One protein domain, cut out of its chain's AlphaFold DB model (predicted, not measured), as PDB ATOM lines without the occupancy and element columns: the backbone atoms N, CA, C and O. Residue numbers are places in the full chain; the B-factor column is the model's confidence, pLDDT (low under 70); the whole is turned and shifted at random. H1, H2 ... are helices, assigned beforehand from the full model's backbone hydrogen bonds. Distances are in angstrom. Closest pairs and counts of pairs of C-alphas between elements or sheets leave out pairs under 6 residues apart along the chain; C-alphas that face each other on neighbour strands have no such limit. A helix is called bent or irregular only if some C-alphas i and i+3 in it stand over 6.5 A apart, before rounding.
ATOM      1  N   ARG A  54      92.138  89.162 138.317       93.31
ATOM      2  CA  ARG A  54      91.861  87.854 138.928       93.31
ATOM      3  C   ARG A  54      92.855  86.797 138.448       93.31
ATOM      4  O   ARG A  54      93.331  86.915 137.320       93.31
ATOM      5  N   PRO A  55      93.146  85.755 139.239       92.50
ATOM      6  CA  PRO A  55      93.974  84.656 138.767       92.50
ATOM      7  C   PRO A  55      93.320  83.969 137.566       92.50
ATOM      8  O   PRO A  55      92.100  83.766 137.519       92.50
ATOM      9  N   VAL A  56      94.139  83.612 136.580       91.62
ATOM     10  CA  VAL A  56      93.691  82.792 135.456       91.62
ATOM     11  C   VAL A  56      93.246  81.417 135.962       91.62
ATOM     12  O   VAL A  56      93.882  80.801 136.819       91.62
ATOM     13  N   ASN A  57      92.138  80.906 135.423       90.25
ATOM     14  CA  ASN A  57      91.699  79.552 135.739       90.25
ATOM     15  C   ASN A  57      92.682  78.544 135.126       90.25
ATOM     16  O   ASN A  57      92.753  78.424 133.900       90.25
ATOM     17  N   LYS A  58      93.381  77.782 135.973       90.31
ATOM     18  CA  LYS A  58      94.376  76.779 135.564       90.31
ATOM     19  C   LYS A  58      93.802  75.649 134.695       90.31
ATOM     20  O   LYS A  58      94.536  74.989 133.971       90.31
ATOM     21  N   LEU A  59      92.488  75.430 134.728       89.94
ATOM     22  CA  LEU A  59      91.813  74.433 133.892       89.94
ATOM     23  C   LEU A  59      91.374  74.992 132.531       89.94
ATOM     24  O   LEU A  59      90.989  74.224 131.647       89.94
ATOM     25  N   SER A  60      91.418  76.316 132.348       89.00
ATOM     26  CA  SER A  60      90.943  76.954 131.120       89.00
ATOM     27  C   SER A  60      91.850  76.649 129.919       89.00
ATOM     28  O   SER A  60      93.072  76.550 130.079       89.00
ATOM     29  N   PRO A  61      91.293  76.572 128.693       91.06
ATOM     30  CA  PRO A  61      92.088  76.475 127.467       91.06
ATOM     31  C   PRO A  61      93.109  77.608 127.335       91.06
ATOM     32  O   PRO A  61      94.209  77.385 126.846       91.06
ATOM     33  N   LEU A  62      92.770  78.798 127.840       91.44
ATOM     34  CA  LEU A  62      93.664  79.950 127.867       91.44
ATOM     35  C   LEU A  62      94.944  79.663 128.660       91.44
ATOM     36  O   LEU A  62      96.041  79.911 128.167       91.44
ATOM     37  N   TYR A  63      94.816  79.105 129.866       92.50
ATOM     38  CA  TYR A  63      95.975  78.744 130.681       92.50
ATOM     39  C   TYR A  63      96.814  77.640 130.034       92.50
ATOM     40  O   TYR A  63      98.039  77.702 130.057       92.50
ATOM     41  N   LYS A  64      96.164  76.652 129.407       93.00
ATOM     42  CA  LYS A  64      96.856  75.597 128.653       93.00
ATOM     43  C   LYS A  64      97.636  76.170 127.465       93.00
ATOM     44  O   LYS A  64      98.788  75.807 127.268       93.00
ATOM     45  N   GLY A  65      97.034  77.095 126.714       93.12
ATOM     46  CA  GLY A  65      97.693  77.798 125.612       93.12
ATOM     47  C   GLY A  65      98.873  78.650 126.081       93.12
ATOM     48  O   GLY A  65      99.904  78.677 125.420       93.12
ATOM     49  N   TYR A  66      98.751  79.275 127.253       92.62
ATOM     50  CA  TYR A  66      99.841  80.000 127.901       92.62
ATOM     51  C   TYR A  66     101.010  79.084 128.283       92.62
ATOM     52  O   TYR A  66     102.148  79.387 127.944       92.62
ATOM     53  N   LEU A  67     100.743  77.934 128.916       91.81
ATOM     54  CA  LEU A  67     101.789  76.956 129.241       91.81
ATOM     55  C   LEU A  67     102.493  76.407 127.993       91.81
ATOM     56  O   LEU A  67     103.674  76.085 128.051       91.81
ATOM     57  N   ALA A  68     101.780  76.318 126.870       93.06
ATOM     58  CA  ALA A  68     102.331  75.902 125.585       93.06
ATOM     59  C   ALA A  68     103.090  77.021 124.837       93.06
ATOM     60  O   ALA A  68     103.600  76.768 123.751       93.06
ATOM     61  N   GLY A  69     103.139  78.250 125.370       90.75
ATOM     62  CA  GLY A  69     103.787  79.402 124.723       90.75
ATOM     63  C   GLY A  69     102.988  80.035 123.576       90.75
ATOM     64  O   GLY A  69     103.487  80.931 122.906       90.75
ATOM     65  N   ASN A  70     101.740  79.607 123.359       93.12
ATOM     66  CA  ASN A  70     100.882  80.092 122.271       93.12
ATOM     67  C   ASN A  70     100.079  81.349 122.640       93.12
ATOM     68  O   ASN A  70      99.424  81.942 121.785       93.12
ATOM     69  N   VAL A  71     100.061  81.719 123.921       90.69
ATOM     70  CA  VAL A  71      99.264  82.830 124.450       90.69
ATOM     71  C   VAL A  71     100.178  83.781 125.206       90.69
ATOM     72  O   VAL A  71     100.797  83.385 126.192       90.69
ATOM     73  N   ASP A  72     100.201  85.042 124.779       90.38
ATOM     74  CA  ASP A  72     100.888  86.123 125.483       90.38
ATOM     75  C   ASP A  72     100.010  86.665 126.637       90.38
ATOM     76  O   ASP A  72      98.925  87.204 126.381       90.38
ATOM     77  N   PRO A  73     100.454  86.566 127.907       88.12
ATOM     78  CA  PRO A  73      99.746  87.118 129.066       88.12
ATOM     79  C   PRO A  73      99.435  88.608 128.960       88.12
ATOM     80  O   PRO A  73      98.410  89.053 129.482       88.12
ATOM     81  N   SER A  74     100.293  89.378 128.279       89.00
ATOM     82  CA  SER A  74     100.196  90.841 128.197       89.00
ATOM     83  C   SER A  74      98.877  91.308 127.562       89.00
ATOM     84  O   SER A  74      98.352  92.384 127.879       89.00
ATOM     85  N   GLN A  75      98.276  90.455 126.727       89.44
ATOM     86  CA  GLN A  75      96.992  90.696 126.074       89.44
ATOM     87  C   GLN A  75      95.802  90.626 127.048       89.44
ATOM     88  O   GLN A  75      94.723  91.150 126.764       89.44
ATOM     89  N   PHE A  76      95.985  90.034 128.231       88.94
ATOM     90  CA  PHE A  76      94.930  89.762 129.204       88.94
ATOM     91  C   PHE A  76      95.132  90.557 130.500       88.94
ATOM     92  O   PHE A  76      95.231  89.991 131.582       88.94
ATOM     93  N   LYS A  77      95.089  91.894 130.415       87.50
ATOM     94  CA  LYS A  77      95.313  92.830 131.547       87.50
ATOM     95  C   LYS A  77      94.481  92.558 132.816       87.50
ATOM     96  O   LYS A  77      94.865  92.943 133.916       87.50
ATOM     97  N   HIS A  78      93.325  91.916 132.664       88.94
ATOM     98  CA  HIS A  78      92.392  91.585 133.747       88.94
ATOM     99  C   HIS A  78      92.665  90.214 134.394       88.94
ATOM    100  O   HIS A  78      91.988  89.838 135.354       88.94
ATOM    101  N   LEU A  79      93.636  89.461 133.874       91.81
ATOM    102  CA  LEU A  79      94.078  88.181 134.406       91.81
ATOM    103  C   LEU A  79      95.476  88.307 135.019       91.81
ATOM    104  O   LEU A  79      96.270  89.177 134.656       91.81
ATOM    105  N   ILE A  80      95.748  87.443 135.988       91.75
ATOM    106  CA  ILE A  80      97.058  87.251 136.604       91.75
ATOM    107  C   ILE A  80      97.489  85.838 136.241       91.75
ATOM    108  O   ILE A  80      96.796  84.868 136.569       91.75
ATOM    109  N   PHE A  81      98.605  85.731 135.525       90.12
ATOM    110  CA  PHE A  81      99.238  84.457 135.209       90.12
ATOM    111  C   PHE A  81     100.352  84.187 136.231       90.12
ATOM    112  O   PHE A  81     101.061  85.114 136.605       90.12
ATOM    113  N   PRO A  82     100.558  82.938 136.673       82.25
ATOM    114  CA  PRO A  82     101.470  82.625 137.777       82.25
ATOM    115  C   PRO A  82     102.959  82.928 137.517       82.25
ATOM    116  O   PRO A  82     103.710  83.056 138.474       82.25
ATOM    117  N   LEU A  83     103.427  83.104 136.268       69.69
ATOM    118  CA  LEU A  83     104.806  83.594 136.053       69.69
ATOM    119  C   LEU A  83     104.940  85.109 136.304       69.69
ATOM    120  O   LEU A  83     106.060  85.594 136.451       69.69
ATOM    121  N   GLU A  84     103.836  85.861 136.383       56.56
ATOM    122  CA  GLU A  84     103.861  87.265 136.818       56.56
ATOM    123  C   GLU A  84     104.024  87.414 138.339       56.56
ATOM    124  O   GLU A  84     104.472  88.469 138.782       56.56
ATOM    125  N   GLU A  85     103.717  86.386 139.142       49.62
ATOM    126  CA  GLU A  85     103.902  86.438 140.604       49.62
ATOM    127  C   GLU A  85     105.396  86.540 140.961       49.62
ATOM    128  O   GLU A  85     105.791  87.431 141.710       49.62
ATOM    129  N   ASN A  86     106.258  85.759 140.299       42.69
ATOM    130  CA  ASN A  86     107.705  85.765 140.556       42.69
ATOM    131  C   ASN A  86     108.430  87.051 140.112       42.69
ATOM    132  O   ASN A  86     109.507  87.356 140.617       42.69
ATOM    133  N   LYS A  87     107.882  87.838 139.174       45.41
ATOM    134  CA  LYS A  87     108.531  89.094 138.741       45.41
ATOM    135  C   LYS A  87     108.330  90.248 139.724       45.41
ATOM    136  O   LYS A  87     109.139  91.172 139.728       45.41
ATOM    137  N   ASN A  88     107.290  90.199 140.557       46.16
ATOM    138  CA  ASN A  88     107.027  91.245 141.548       46.16
ATOM    139  C   ASN A  88     107.772  91.027 142.872       46.16
ATOM    140  O   ASN A  88     107.959  91.986 143.613       46.16
ATOM    141  N   GLU A  89     108.255  89.815 143.153       42.25
ATOM    142  CA  GLU A  89     109.013  89.534 144.381       42.25
ATOM    143  C   GLU A  89     110.493  89.946 144.277       42.25
ATOM    144  O   GLU A  89     111.095  90.347 145.272       42.25
ATOM    145  N   HIS A  90     111.074  89.973 143.073       42.88
ATOM    146  CA  HIS A  90     112.486  90.339 142.883       42.88
ATOM    147  C   HIS A  90     112.777  91.851 142.834       42.88
ATOM    148  O   HIS A  90     113.944  92.234 142.853       42.88
ATOM    149  N   ASN A  91     111.762  92.723 142.831       41.66
ATOM    150  CA  ASN A  91     111.954  94.183 142.803       41.66
ATOM    151  C   ASN A  91     111.978  94.854 144.190       41.66
ATOM    152  O   ASN A  91     112.015  96.080 144.270       41.66
ATOM    153  N   THR A  92     112.005  94.077 145.281       42.59
ATOM    154  CA  THR A  92     112.022  94.621 146.656       42.59
ATOM    155  C   THR A  92     113.271  94.252 147.457       42.59
ATOM    156  O   THR A  92     113.242  94.272 148.683       42.59
ATOM    157  N   ILE A  93     114.388  93.943 146.791       46.16
ATOM    158  CA  ILE A  93     115.692  93.810 147.457       46.16
ATOM    159  C   ILE A  93     116.727  94.629 146.681       46.16
ATOM    160  O   ILE A  93     117.514  94.134 145.880       46.16
ATOM    161  N   SER A  94     116.685  95.937 146.899       42.88
ATOM    162  CA  SER A  94     117.824  96.829 146.697       42.88
ATOM    163  C   SER A  94     117.750  97.931 147.739       42.88
ATOM    164  O   SER A  94     117.123  98.969 147.527       42.88
ATOM    165  N   ARG A  95     118.366  97.659 148.886       37.50
ATOM    166  CA  ARG A  95     119.067  98.633 149.718       37.50
ATOM    167  C   ARG A  95     119.986  97.909 150.684       37.50
ATOM    168  O   ARG A  95     119.531  96.890 151.244       37.50
TER     169      ARG A  95
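This is residues 54 to 95 of the 95 residues of an uncharacterized protein of Ignavibacteriales bacterium (UniProt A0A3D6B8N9). With little regular structure, the domain is a small head of loops round one short helix, H1, from which residues 85 to 95 stick out as an arm holding the second helix, H2. The arm makes the length. The printed part has 42 residues, 15 of them in the two named helices, H1 then H2, with no named strand: all helix by class. It is loose, with a radius of gyration of the C-alphas of 12.2 A, and spans 41 by 20 by 17 A.

H1, residues 61 to 67, begins at C-alpha 61 (92.088, 76.475, 127.467). H2, residues 85 to 92, measures 13.0 A and ends at C-alpha 92 (112.022, 94.621, 146.656). H2 is neither bent nor irregular, but only just: C-alphas 89 and 92 are 6.3 A apart.

Residues 54 to 55 form a short parallel pairing with residues 79 to 80. H1 and H2 are apart, with no C-alpha of the one within 8 A of the other. In H1 every O i to N i+4 pair is within hydrogen-bond range; in H2 0 of 4 are, and 1 of 5 O i to N i+3 pairs.

The C-alphas of Pro 61 and Arg 95, the two farthest apart, are 41.4 A apart. The printed part has no cut. The link from H1 to H2, residues 68 to 84, is long. Residues 83 to 95 have pLDDT under 70.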